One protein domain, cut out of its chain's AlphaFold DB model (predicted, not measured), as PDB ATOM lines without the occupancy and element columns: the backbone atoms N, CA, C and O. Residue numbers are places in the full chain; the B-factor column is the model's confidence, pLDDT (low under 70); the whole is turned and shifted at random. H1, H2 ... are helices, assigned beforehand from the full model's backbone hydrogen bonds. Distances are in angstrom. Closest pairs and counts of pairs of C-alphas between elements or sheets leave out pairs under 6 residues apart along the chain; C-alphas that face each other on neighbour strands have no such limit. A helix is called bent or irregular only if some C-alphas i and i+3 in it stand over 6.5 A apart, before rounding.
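Overview. This is residues 550 to 646 of the 646 residues of an uncharacterized protein of bacterium F11 (UniProt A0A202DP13). The longest helix, H1, packs lengthwise on H3, one of four helices in an up-and-down bundle, H2, H3, H4 and H5; H3 lies nearest the middle of the whole, with H1 on the outside of the bundle. H1, H3 and H5 run roughly one way, H2 and H4 the other, and the bundle is uneven, with only a thin contact between H4 and H5. The links before H2 and before H4 are paired over a short stretch, residues 578 to 579 with residues 612 to 613, parallel. The printed part has 97 residues with five named helices, H1 to H5 in chain order, and no named strand: the class is all helix. It is compact, with a radius of gyration of the C-alphas of 12.7 A, and spans 35 by 29 by 19 A.

Arrangement. Start from H1, residues 552 to 573, and look for H3, residues 593 to 608: they touch, the closest C-alphas being those of Glu 567 and Ser 606, 5.1 A apart, and run the same way at a shallow tilt of 15 degrees. H3 is the hub, touching three helices. With residues 595 to 596 alone it touches H2, residues 582 to 591, closest at the C-alphas of Leu 588 and Phe 596, 5.0 A apart. This pair is a helical hairpin, running opposite ways at a shallow tilt of 34 degrees, only just short of steep. H3 also touches H5, residues 629 to 642, the same way at a shallow tilt of 14 degrees; here the closest C-alphas are those of Leu 604 and Leu 642, 5.9 A apart. H4, residues 616 to 625, touches H2, the same way at a shallow tilt of 18 degrees, with the C-alphas of Glu 586 and Ser 622 closest at 4.7 A. H4 and H5, a helical hairpin, only just touch, with 3 pairs of C-alphas within 8 A, the closest being those of Ile 620 and Ile 639 at 6.6 A. H1 is apart from H4 and H5. Each O i to N i+4 pair in H2 and H3 is within hydrogen-bond range; in H1 17 of 18 are, in H4 3 of 6 and in H5 7 of 10.

Along the chain. Find C-alpha 552 at (28.272, 36.105, 31.573); from there H1 runs 31.6 A to C-alpha 573 at (21.750, 61.154, 49.690). H3 covers 22.4 A and H5 19.8 A, ending at C-alpha 642 at (10.778, 43.898, 49.541). H2 and H4 are shorter, 14.3 A and 15.3 A. H5 is irregular: C-alphas 634 and 637 are 7.4 A apart.

Size, cuts and confidence. The C-alphas farthest apart are those of Arg 550 and Lys 646, 37.3 A. The printed part has no cut, and no link is long. Look for pLDDT under 70 at residues 573 to 582 and 645 to 646.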
ATOM      1  N   ARG A 550      26.348  36.213  26.378       88.12
ATOM      2  CA  ARG A 550      27.593  36.007  25.626       88.12
ATOM      3  C   ARG A 550      28.803  36.023  26.543       88.12
ATOM      4  O   ARG A 550      29.648  35.145  26.453       88.12
ATOM      5  N   GLU A 551      28.847  37.008  27.433       90.75
ATOM      6  CA  GLU A 551      29.980  37.286  28.318       90.75
ATOM      7  C   GLU A 551      29.541  37.268  29.796       90.75
ATOM      8  O   GLU A 551      29.723  38.249  30.530       90.75
ATOM      9  N   PRO A 552      28.944  36.157  30.276       86.00
ATOM     10  CA  PRO A 552      28.272  36.105  31.573       86.00
ATOM     11  C   PRO A 552      29.222  36.396  32.731       86.00
ATOM     12  O   PRO A 552      28.852  37.085  33.678       86.00
ATOM     13  N   SER A 553      30.461  35.909  32.675       88.19
ATOM     14  CA  SER A 553      31.448  36.121  33.739       88.19
ATOM     15  C   SER A 553      31.782  37.603  33.922       88.19
ATOM     16  O   SER A 553      31.802  38.097  35.049       88.19
ATOM     17  N   THR A 554      31.987  38.333  32.826       91.75
ATOM     18  CA  THR A 554      32.288  39.770  32.854       91.75
ATOM     19  C   THR A 554      31.071  40.583  33.293       91.75
ATOM     20  O   THR A 554      31.179  41.414  34.197       91.75
ATOM     21  N   CYS A 555      29.897  40.292  32.731       89.69
ATOM     22  CA  CYS A 555      28.652  40.976  33.074       89.69
ATOM     23  C   CYS A 555      28.241  40.769  34.544       89.69
ATOM     24  O   CYS A 555      27.760  41.709  35.181       89.69
ATOM     25  N   LYS A 556      28.489  39.585  35.127       85.75
ATOM     26  CA  LYS A 556      28.292  39.323  36.567       85.75
ATOM     27  C   LYS A 556      29.130  40.264  37.431       85.75
ATOM     28  O   LYS A 556      28.596  40.887  38.345       85.75
ATOM     29  N   VAL A 557      30.421  40.411  37.119       90.12
ATOM     30  CA  VAL A 557      31.327  41.304  37.865       90.12
ATOM     31  C   VAL A 557      30.853  42.756  37.782       90.12
ATOM     32  O   VAL A 557      30.778  43.434  38.807       90.12
ATOM     33  N   TRP A 558      30.478  43.227  36.590       91.69
ATOM     34  CA  TRP A 558      29.959  44.588  36.417       91.69
ATOM     35  C   TRP A 558      28.648  44.818  37.167       91.69
ATOM     36  O   TRP A 558      28.459  45.885  37.741       91.69
ATOM     37  N   THR A 559      27.772  43.814  37.211       87.31
ATOM     38  CA  THR A 559      26.498  43.892  37.937       87.31
ATOM     39  C   THR A 559      26.706  44.059  39.437       87.31
ATOM     40  O   THR A 559      26.103  44.943  40.045       87.31
ATOM     41  N   ILE A 560      27.579  43.238  40.028       87.06
ATOM     42  CA  ILE A 560      27.903  43.313  41.457       87.06
ATOM     43  C   ILE A 560      28.466  44.696  41.789       87.06
ATOM     44  O   ILE A 560      28.022  45.330  42.745       87.06
ATOM     45  N   GLU A 561      29.409  45.187  40.984       89.12
ATOM     46  CA  GLU A 561      30.040  46.486  41.218       89.12
ATOM     47  C   GLU A 561      29.048  47.650  41.062       89.12
ATOM     48  O   GLU A 561      29.027  48.559  41.894       89.12
ATOM     49  N   LEU A 562      28.174  47.600  40.052       88.81
ATOM     50  CA  LEU A 562      27.130  48.602  39.840       88.81
ATOM     51  C   LEU A 562      26.158  48.656  41.026       88.81
ATOM     52  O   LEU A 562      25.890  49.735  41.550       88.81
ATOM     53  N   LEU A 563      25.673  47.507  41.504       84.50
ATOM     54  CA  LEU A 563      24.767  47.452  42.657       84.50
ATOM     55  C   LEU A 563      25.444  47.892  43.955       84.50
ATOM     56  O   LEU A 563      24.827  48.591  44.756       84.50
ATOM     57  N   ARG A 564      26.719  47.543  44.148       85.94
ATOM     58  CA  ARG A 564      27.513  48.004  45.291       85.94
ATOM     59  C   ARG A 564      27.588  49.531  45.326       85.94
ATOM     60  O   ARG A 564      27.387  50.129  46.381       85.94
ATOM     61  N   LYS A 565      27.834  50.168  44.178       84.62
ATOM     62  CA  LYS A 565      27.883  51.632  44.053       84.62
ATOM     63  C   LYS A 565      26.535  52.298  44.301       84.62
ATOM     64  O   LYS A 565      26.477  53.308  44.998       84.62
ATOM     65  N   VAL A 566      25.464  51.717  43.770       82.00
ATOM     66  CA  VAL A 566      24.092  52.171  44.023       82.00
ATOM     67  C   VAL A 566      23.762  52.082  45.522       82.00
ATOM     68  O   VAL A 566      23.254  53.040  46.106       82.00
ATOM     69  N   GLU A 567      24.139  50.985  46.187       81.38
ATOM     70  CA  GLU A 567      23.959  50.825  47.633       81.38
ATOM     71  C   GLU A 567      24.744  51.888  48.423       81.38
ATOM     72  O   GLU A 567      24.200  52.493  49.348       81.38
ATOM     73  N   GLU A 568      26.009  52.142  48.071       83.06
ATOM     74  CA  GLU A 568      26.828  53.199  48.684       83.06
ATOM     75  C   GLU A 568      26.195  54.582  48.537       83.06
ATOM     76  O   GLU A 568      26.120  55.331  49.513       83.06
ATOM     77  N   TYR A 569      25.699  54.906  47.344       80.56
ATOM     78  CA  TYR A 569      25.057  56.186  47.078       80.56
ATOM     79  C   TYR A 569      23.742  56.352  47.854       80.56
ATOM     80  O   TYR A 569      23.515  57.405  48.457       80.56
ATOM     81  N   SER A 570      22.921  55.295  47.930       77.38
ATOM     82  CA  SER A 570      21.643  55.302  48.661       77.38
ATOM     83  C   SER A 570      21.796  55.676  50.142       77.38
ATOM     84  O   SER A 570      20.936  56.352  50.704       77.38
ATOM     85  N   LYS A 571      22.925  55.307  50.767       79.56
ATOM     86  CA  LYS A 571      23.239  55.646  52.166       79.56
ATOM     87  C   LYS A 571      23.549  57.130  52.373       79.56
ATOM     88  O   LYS A 571      23.387  57.623  53.483       79.56
ATOM     89  N   LEU A 572      24.035  57.823  51.340       76.31
ATOM     90  CA  LEU A 572      24.569  59.183  51.454       76.31
ATOM     91  C   LEU A 572      23.542  60.281  51.156       76.31
ATOM     92  O   LEU A 572      23.630  61.349  51.755       76.31
ATOM     93  N   LYS A 573      22.611  60.071  50.213       65.31
ATOM     94  CA  LYS A 573      21.750  61.154  49.690       65.31
ATOM     95  C   LYS A 573      20.233  60.923  49.764       65.31
ATOM     96  O   LYS A 573      19.484  61.823  49.393       65.31
ATOM     97  N   GLY A 574      19.763  59.785  50.281       57.59
ATOM     98  CA  GLY A 574      18.325  59.501  50.389       57.59
ATOM     99  C   GLY A 574      17.645  59.153  49.045       57.59
ATOM    100  O   GLY A 574      18.332  58.823  48.078       57.59
ATOM    101  N   PRO A 575      16.296  59.179  48.973       54.97
ATOM    102  CA  PRO A 575      15.461  58.424  48.024       54.97
ATOM    103  C   PRO A 575      15.367  59.021  46.602       54.97
ATOM    104  O   PRO A 575      14.274  59.254  46.096       54.97
ATOM    105  N   GLN A 576      16.491  59.314  45.947       56.44
ATOM    106  CA  GLN A 576      16.495  59.976  44.626       56.44
ATOM    107  C   GLN A 576      16.967  59.103  43.460       56.44
ATOM    108  O   GLN A 576      17.118  59.608  42.351       56.44
ATOM    109  N   ASP A 577      17.207  57.814  43.690       60.22
ATOM    110  CA  ASP A 577      17.779  56.928  42.678       60.22
ATOM    111  C   ASP A 577      16.821  55.792  42.304       60.22
ATOM    112  O   ASP A 577      16.020  55.337  43.129       60.22
ATOM    113  N   PHE A 578      16.897  55.366  41.043       66.56
ATOM    114  CA  PHE A 578      15.961  54.443  40.405       66.56
ATOM    115  C   PHE A 578      16.704  53.231  39.838       66.56
ATOM    116  O   PHE A 578      17.620  53.383  39.027       66.56
ATOM    117  N   PHE A 579      16.281  52.018  40.203       68.44
ATOM    118  CA  PHE A 579      16.808  50.784  39.614       68.44
ATOM    119  C   PHE A 579      15.697  49.890  39.048       68.44
ATOM    120  O   PHE A 579      14.854  49.395  39.789       68.44
ATOM    121  N   GLU A 580      15.748  49.590  37.744       68.56
ATOM    122  CA  GLU A 580      14.803  48.667  37.087       68.56
ATOM    123  C   GLU A 580      15.500  47.778  36.042       68.56
ATOM    124  O   GLU A 580      15.790  48.264  34.959       68.56
ATOM    125  N   SER A 581      15.851  46.513  36.320       67.88
ATOM    126  CA  SER A 581      16.224  45.542  35.258       67.88
ATOM    127  C   SER A 581      15.634  44.166  35.538       67.88
ATOM    128  O   SER A 581      16.234  43.363  36.247       67.88
ATOM    129  N   ASN A 582      14.471  43.873  34.961       69.88
ATOM    130  CA  ASN A 582      13.861  42.547  35.113       69.88
ATOM    131  C   ASN A 582      14.698  41.471  34.421       69.88
ATOM    132  O   ASN A 582      14.944  40.423  35.003       69.88
ATOM    133  N   LYS A 583      15.210  41.777  33.223       74.81
ATOM    134  CA  LYS A 583      16.016  40.846  32.425       74.81
ATOM    135  C   LYS A 583      17.306  40.445  33.133       74.81
ATOM    136  O   LYS A 583      17.661  39.276  33.125       74.81
ATOM    137  N   LEU A 584      17.977  41.385  33.799       78.44
ATOM    138  CA  LEU A 584      19.180  41.078  34.568       78.44
ATOM    139  C   LEU A 584      18.910  40.084  35.697       78.44
ATOM    140  O   LEU A 584      19.674  39.140  35.881       78.44
ATOM    141  N   PHE A 585      17.843  40.304  36.469       82.88
ATOM    142  CA  PHE A 585      17.493  39.430  37.588       82.88
ATOM    143  C   PHE A 585      17.006  38.065  37.123       82.88
ATOM    144  O   PHE A 585      17.391  37.059  37.715       82.88
ATOM    145  N   GLU A 586      16.247  38.023  36.036       83.25
ATOM    146  CA  GLU A 586      15.843  36.788  35.378       83.25
ATOM    147  C   GLU A 586      17.070  35.964  34.947       83.25
ATOM    148  O   GLU A 586      17.247  34.806  35.336       83.25
ATOM    149  N   HIS A 587      18.003  36.601  34.238       77.94
ATOM    150  CA  HIS A 587      19.244  35.969  33.790       77.94
ATOM    151  C   HIS A 587      20.127  35.506  34.948       77.94
ATOM    152  O   HIS A 587      20.651  34.388  34.919       77.94
ATOM    153  N   LEU A 588      20.292  36.329  35.986       84.06
ATOM    154  CA  LEU A 588      21.043  35.949  37.180       84.06
ATOM    155  C   LEU A 588      20.398  34.752  37.888       84.06
ATOM    156  O   LEU A 588      21.120  33.849  38.301       84.06
ATOM    157  N   ALA A 589      19.071  34.700  38.005       87.00
ATOM    158  CA  ALA A 589      18.385  33.578  38.638       87.00
ATOM    159  C   ALA A 589      18.598  32.260  37.872       87.00
ATOM    160  O   ALA A 589      18.868  31.231  38.493       87.00
ATOM    161  N   ASN A 590      18.553  32.305  36.537       83.50
ATOM    162  CA  ASN A 590      18.753  31.138  35.671       83.50
ATOM    163  C   ASN A 590      20.201  30.634  35.622       83.50
ATOM    164  O   ASN A 590      20.438  29.424  35.577       83.50
ATOM    165  N   HIS A 591      21.171  31.549  35.578       80.88
ATOM    166  CA  HIS A 591      22.554  31.231  35.193       80.88
ATOM    167  C   HIS A 591      23.595  31.532  36.282       80.88
ATOM    168  O   HIS A 591      24.789  31.256  36.109       80.88
ATOM    169  N   ALA A 592      23.187  32.161  37.385       83.00
ATOM    170  CA  ALA A 592      24.066  32.605  38.467       83.00
ATOM    171  C   ALA A 592      23.319  32.783  39.809       83.00
ATOM    172  O   ALA A 592      23.392  33.865  40.400       83.00
ATOM    173  N   PRO A 593      22.593  31.766  40.308       86.31
ATOM    174  CA  PRO A 593      21.653  31.930  41.420       86.31
ATOM    175  C   PRO A 593      22.303  32.438  42.718       86.31
ATOM    176  O   PRO A 593      21.691  33.196  43.463       86.31
ATOM    177  N   GLU A 594      23.570  32.116  42.975       87.06
ATOM    178  CA  GLU A 594      24.319  32.678  44.110       87.06
ATOM    179  C   GLU A 594      24.531  34.195  43.961       87.06
ATOM    180  O   GLU A 594      24.274  34.968  44.883       87.06
ATOM    181  N   THR A 595      24.936  34.638  42.764       83.94
ATOM    182  CA  THR A 595      25.088  36.061  42.436       83.94
ATOM    183  C   THR A 595      23.745  36.780  42.477       83.94
ATOM    184  O   THR A 595      23.685  37.907  42.969       83.94
ATOM    185  N   PHE A 596      22.667  36.130  42.023       88.19
ATOM    186  CA  PHE A 596      21.306  36.640  42.175       88.19
ATOM    187  C   PHE A 596      21.013  36.959  43.641       88.19
ATOM    188  O   PHE A 596      20.618  38.080  43.943       88.19
ATOM    189  N   VAL A 597      21.254  36.012  44.557       87.94
ATOM    190  CA  VAL A 597      20.988  36.198  45.994       87.94
ATOM    191  C   VAL A 597      21.779  37.381  46.555       87.94
ATOM    192  O   VAL A 597      21.224  38.193  47.299       87.94
ATOM    193  N   THR A 598      23.054  37.528  46.180       87.38
ATOM    194  CA  THR A 598      23.868  38.691  46.571       87.38
ATOM    195  C   THR A 598      23.268  40.002  46.057       87.38
ATOM    196  O   THR A 598      23.068  40.937  46.833       87.38
ATOM    197  N   CYS A 599      22.931  40.063  44.768       85.12
ATOM    198  CA  CYS A 599      22.364  41.246  44.126       85.12
ATOM    199  C   CYS A 599      20.998  41.621  44.723       85.12
ATOM    200  O   CYS A 599      20.740  42.793  44.999       85.12
ATOM    201  N   PHE A 600      20.150  40.622  44.981       87.44
ATOM    202  CA  PHE A 600      18.827  40.774  45.585       87.44
ATOM    203  C   PHE A 600      18.917  41.425  46.969       87.44
ATOM    204  O   PHE A 600      18.198  42.380  47.260       87.44
ATOM    205  N   LYS A 601      19.862  40.976  47.804       88.69
ATOM    206  CA  LYS A 601      20.101  41.554  49.135       88.69
ATOM    207  C   LYS A 601      20.589  43.003  49.072       88.69
ATOM    208  O   LYS A 601      20.119  43.829  49.855       88.69
ATOM    209  N   SER A 602      21.479  43.340  48.135       85.75
ATOM    210  CA  SER A 602      21.921  44.730  47.933       85.75
ATOM    211  C   SER A 602      20.782  45.642  47.470       85.75
ATOM    212  O   SER A 602      20.673  46.775  47.949       85.75
ATOM    213  N   ILE A 603      19.889  45.152  46.603       84.94
ATOM    214  CA  ILE A 603      18.683  45.895  46.216       84.94
ATOM    215  C   ILE A 603      17.743  46.083  47.396       84.94
ATOM    216  O   ILE A 603      17.321  47.211  47.628       84.94
ATOM    217  N   LEU A 604      17.451  45.032  48.166       87.12
ATOM    218  CA  LEU A 604      16.593  45.139  49.345       87.12
ATOM    219  C   LEU A 604      17.122  46.196  50.318       87.12
ATOM    220  O   LEU A 604      16.370  47.051  50.780       87.12
ATOM    221  N   LYS A 605      18.427  46.187  50.586       85.81
ATOM    222  CA  LYS A 605      19.054  47.171  51.468       85.81
ATOM    223  C   LYS A 605      18.958  48.593  50.913       85.81
ATOM    224  O   LYS A 605      18.642  49.524  51.649       85.81
ATOM    225  N   SER A 606      19.187  48.763  49.613       83.19
ATOM    226  CA  SER A 606      19.042  50.061  48.944       83.19
ATOM    227  C   SER A 606      17.586  50.547  48.969       83.19
ATOM    228  O   SER A 606      17.327  51.721  49.232       83.19
ATOM    229  N   HIS A 607      16.625  49.639  48.784       82.69
ATOM    230  CA  HIS A 607      15.192  49.909  48.881       82.69
ATOM    231  C   HIS A 607      14.785  50.360  50.287       82.69
ATOM    232  O   HIS A 607      14.117  51.380  50.449       82.69
ATOM    233  N   GLN A 608      15.267  49.670  51.323       84.75
ATOM    234  CA  GLN A 608      15.067  50.063  52.721       84.75
ATOM    235  C   GLN A 608      15.617  51.474  52.990       84.75
ATOM    236  O   GLN A 608      14.932  52.294  53.609       84.75
ATOM    237  N   ASN A 609      16.767  51.819  52.399       81.06
ATOM    238  CA  ASN A 609      17.342  53.171  52.440       81.06
ATOM    239  C   ASN A 609      16.564  54.220  51.615       81.06
ATOM    240  O   ASN A 609      16.915  55.395  51.629       81.06
ATOM    241  N   GLY A 610      15.484  53.836  50.925       76.00
ATOM    242  CA  GLY A 610      14.612  54.745  50.177       76.00
ATOM    243  C   GLY A 610      14.832  54.789  48.678       76.00
ATOM    244  O   GLY A 610      14.135  55.539  48.010       76.00
ATOM    245  N   MET A 611      15.726  53.975  48.126       80.38
ATOM    246  CA  MET A 611      15.833  53.852  46.677       80.38
ATOM    247  C   MET A 611      14.532  53.306  46.075       80.38
ATOM    248  O   MET A 611      13.966  52.322  46.571       80.38
ATOM    249  N   TYR A 612      14.088  53.905  44.972       77.88
ATOM    250  CA  TYR A 612      12.988  53.348  44.204       77.88
ATOM    251  C   TYR A 612      13.502  52.157  43.392       77.88
ATOM    252  O   TYR A 612      14.378  52.277  42.532       77.88
ATOM    253  N   VAL A 613      12.952  50.985  43.684       76.50
ATOM    254  CA  VAL A 613      13.152  49.776  42.888       76.50
ATOM    255  C   VAL A 613      11.923  49.661  42.005       76.50
ATOM    256  O   VAL A 613      10.822  49.682  42.539       76.50
ATOM    257  N   GLY A 614      12.113  49.592  40.687       75.38
ATOM    258  CA  GLY A 614      11.022  49.585  39.711       75.38
ATOM    259  C   GLY A 614      10.115  48.365  39.818       75.38
ATOM    260  O   GLY A 614       9.313  48.241  40.737       75.38
ATOM    261  N   ASN A 615      10.197  47.455  38.851       81.81
ATOM    262  CA  ASN A 615       9.340  46.272  38.823       81.81
ATOM    263  C   ASN A 615       9.767  45.225  39.880       81.81
ATOM    264  O   ASN A 615      10.396  44.214  39.568       81.81
ATOM    265  N   ILE A 616       9.419  45.486  41.146       84.00
ATOM    266  CA  ILE A 616       9.643  44.591  42.292       84.00
ATOM    267  C   ILE A 616       9.046  43.206  42.018       84.00
ATOM    268  O   ILE A 616       9.710  42.202  42.274       84.00
ATOM    269  N   ASP A 617       7.846  43.143  41.438       85.12
ATOM    270  CA  ASP A 617       7.197  41.877  41.091       85.12
ATOM    271  C   ASP A 617       8.026  41.073  40.085       85.12
ATOM    272  O   ASP A 617       8.206  39.876  40.264       85.12
ATOM    273  N   GLY A 618       8.620  41.719  39.079       83.62
ATOM    274  CA  GLY A 618       9.528  41.072  38.127       83.62
ATOM    275  C   GLY A 618      10.774  40.478  38.790       83.62
ATOM    276  O   GLY A 618      11.154  39.340  38.501       83.62
ATOM    277  N   ILE A 619      11.386  41.209  39.727       84.56
ATOM    278  CA  ILE A 619      12.546  40.724  40.495       84.56
ATOM    279  C   ILE A 619      12.145  39.530  41.372       84.56
ATOM    280  O   ILE A 619      12.874  38.540  41.448       84.56
ATOM    281  N   ILE A 620      10.978  39.593  42.015       86.69
ATOM    282  CA  ILE A 620      10.465  38.507  42.856       86.69
ATOM    283  C   ILE A 620      10.104  37.288  42.007       86.69
ATOM    284  O   ILE A 620      10.487  36.178  42.363       86.69
ATOM    285  N   ASN A 621       9.452  37.471  40.862       87.88
ATOM    286  CA  ASN A 621       9.113  36.383  39.944       87.88
ATOM    287  C   ASN A 621      10.376  35.696  39.406       87.88
ATOM    288  O   ASN A 621      10.398  34.480  39.241       87.88
ATOM    289  N   SER A 622      11.476  36.437  39.235       88.31
ATOM    290  CA  SER A 622      12.770  35.851  38.857       88.31
ATOM    291  C   SER A 622      13.274  34.827  39.888       88.31
ATOM    292  O   SER A 622      13.953  33.873  39.523       88.31
ATOM    293  N   THR A 623      12.893  34.936  41.169       87.81
ATOM    294  CA  THR A 623      13.264  33.946  42.204       87.81
ATOM    295  C   THR A 623      12.675  32.556  41.948       87.81
ATOM    296  O   THR A 623      13.202  31.558  42.444       87.81
ATOM    297  N   GLU A 624      11.601  32.459  41.157       87.25
ATOM    298  CA  GLU A 624      10.999  31.177  40.788       87.25
ATOM    299  C   GLU A 624      11.921  30.343  39.901       87.25
ATOM    300  O   GLU A 624      11.848  29.114  39.937       87.25
ATOM    301  N   GLN A 625      12.828  31.005  39.182       87.69
ATOM    302  CA  GLN A 625      13.760  30.393  38.244       87.69
ATOM    303  C   GLN A 625      15.003  29.793  38.928       87.69
ATOM    304  O   GLN A 625      15.744  29.019  38.316       87.69
ATOM    305  N   ILE A 626      15.213  30.076  40.221       89.81
ATOM    306  CA  ILE A 626      16.282  29.470  41.023       89.81
ATOM    307  C   ILE A 626      15.939  28.001  41.288       89.81
ATOM    308  O   ILE A 626      14.990  27.687  42.010       89.81
ATOM    309  N   LYS A 627      16.745  27.095  40.727       88.50
ATOM    310  CA  LYS A 627      16.560  25.642  40.877       88.50
ATOM    311  C   LYS A 627      17.023  25.095  42.229       88.50
ATOM    312  O   LYS A 627      16.538  24.047  42.639       88.50
ATOM    313  N   ASP A 628      17.950  25.778  42.899       90.12
ATOM    314  CA  ASP A 628      18.490  25.370  44.200       90.12
ATOM    315  C   ASP A 628      17.503  25.710  45.342       90.12
ATOM    316  O   ASP A 628      17.255  26.895  45.611       90.12
ATOM    317  N   PRO A 629      16.940  24.701  46.037       87.12
ATOM    318  CA  PRO A 629      15.982  24.916  47.118       87.12
ATOM    319  C   PRO A 629      16.562  25.659  48.330       87.12
ATOM    320  O   PRO A 629      15.838  26.427  48.968       87.12
ATOM    321  N   GLU A 630      17.844  25.462  48.652       89.19
ATOM    322  CA  GLU A 630      18.496  26.097  49.804       89.19
ATOM    323  C   GLU A 630      18.705  27.591  49.545       89.19
ATOM    324  O   GLU A 630      18.362  28.431  50.384       89.19
ATOM    325  N   LEU A 631      19.158  27.954  48.339       88.19
ATOM    326  CA  LEU A 631      19.273  29.359  47.936       88.19
ATOM    327  C   LEU A 631      17.908  30.050  47.910       88.19
ATOM    328  O   LEU A 631      17.781  31.160  48.433       88.19
ATOM    329  N   LYS A 632      16.872  29.390  47.378       86.56
ATOM    330  CA  LYS A 632      15.504  29.928  47.342       86.56
ATOM    331  C   LYS A 632      14.956  30.181  48.749       86.56
ATOM    332  O   LYS A 632      14.407  31.251  49.022       86.56
ATOM    333  N   LYS A 633      15.180  29.242  49.672       87.19
ATOM    334  CA  LYS A 633      14.822  29.386  51.089       87.19
ATOM    335  C   LYS A 633      15.580  30.537  51.759       87.19
ATOM    336  O   LYS A 633      14.998  31.262  52.565       87.19
ATOM    337  N   SER A 634      16.846  30.753  51.391       89.25
ATOM    338  CA  SER A 634      17.708  31.788  51.985       89.25
ATOM    339  C   SER A 634      17.243  33.232  51.740       89.25
ATOM    340  O   SER A 634      17.570  34.108  52.540       89.25
ATOM    341  N   ILE A 635      16.468  33.482  50.677       89.50
ATOM    342  CA  ILE A 635      15.931  34.811  50.322       89.50
ATOM    343  C   ILE A 635      14.433  34.954  50.596       89.50
ATOM    344  O   ILE A 635      13.863  36.023  50.406       89.50
ATOM    345  N   GLN A 636      13.766  33.904  51.074       85.50
ATOM    346  CA  GLN A 636      12.310  33.896  51.214       85.50
ATOM    347  C   GLN A 636      11.798  34.926  52.234       85.50
ATOM    348  O   GLN A 636      10.748  35.532  52.035       85.50
ATOM    349  N   LYS A 637      12.572  35.180  53.296       85.62
ATOM    350  CA  LYS A 637      12.305  36.260  54.261       85.62
ATOM    351  C   LYS A 637      12.531  37.648  53.648       85.62
ATOM    352  O   LYS A 637      11.782  38.574  53.949       85.62
ATOM    353  N   ASP A 638      13.532  37.771  52.782       88.75
ATOM    354  CA  ASP A 638      13.918  39.021  52.125       88.75
ATOM    355  C   ASP A 638      12.867  39.449  51.080       88.75
ATOM    356  O   ASP A 638      12.547  40.632  50.976       88.75
ATOM    357  N   ILE A 639      12.246  38.491  50.378       86.81
ATOM    358  CA  ILE A 639      11.114  38.730  49.460       86.81
ATOM    359  C   ILE A 639       9.957  39.428  50.182       86.81
ATOM    360  O   ILE A 639       9.405  40.404  49.676       86.81
ATOM    361  N   SER A 640       9.601  38.956  51.379       84.25
ATOM    362  CA  SER A 640       8.523  39.538  52.185       84.25
ATOM    363  C   SER A 640       8.806  40.986  52.581       84.25
ATOM    364  O   SER A 640       7.880  41.787  52.649       84.25
ATOM    365  N   LEU A 641      10.075  41.320  52.831       84.94
ATOM    366  CA  LEU A 641      10.509  42.673  53.182       84.94
ATOM    367  C   LEU A 641      10.499  43.612  51.972       84.94
ATOM    368  O   LEU A 641      10.182  44.785  52.129       84.94
ATOM    369  N   LEU A 642      10.802  43.104  50.774       82.94
ATOM    370  CA  LEU A 642      10.778  43.898  49.541       82.94
ATOM    371  C   LEU A 642       9.349  44.258  49.091       82.94
ATOM    372  O   LEU A 642       9.162  45.261  48.416       82.94
ATOM    373  N   LYS A 643       8.339  43.458  49.467       80.31
ATOM    374  CA  LYS A 643       6.916  43.709  49.155       80.31
ATOM    375  C   LYS A 643       6.239  44.732  50.068       80.31
ATOM    376  O   LYS A 643       5.091  45.089  49.811       80.31
ATOM    377  N   GLN A 644       6.880  45.147  51.159       76.06
ATOM    378  CA  GLN A 644       6.263  46.097  52.081       76.06
ATOM    379  C   GLN A 644       6.203  47.476  51.410       76.06
ATOM    380  O   GLN A 644       7.256  48.004  51.051       76.06
ATOM    381  N   PRO A 645       5.005  48.060  51.210       58.56
ATOM    382  CA  PRO A 645       4.912  49.425  50.713       58.56
ATOM    383  C   PRO A 645       5.599  50.360  51.712       58.56
ATOM    384  O   PRO A 645       5.460  50.174  52.925       58.56
ATOM    385  N   LYS A 646       6.367  51.326  51.198       56.34
ATOM    386  CA  LYS A 646       6.910  52.407  52.025       56.34
ATOM    387  C   LYS A 646       5.820  53.352  52.491       56.34
ATOM    388  O   LYS A 646       4.952  53.690  51.655       56.34
TER     389      LYS A 646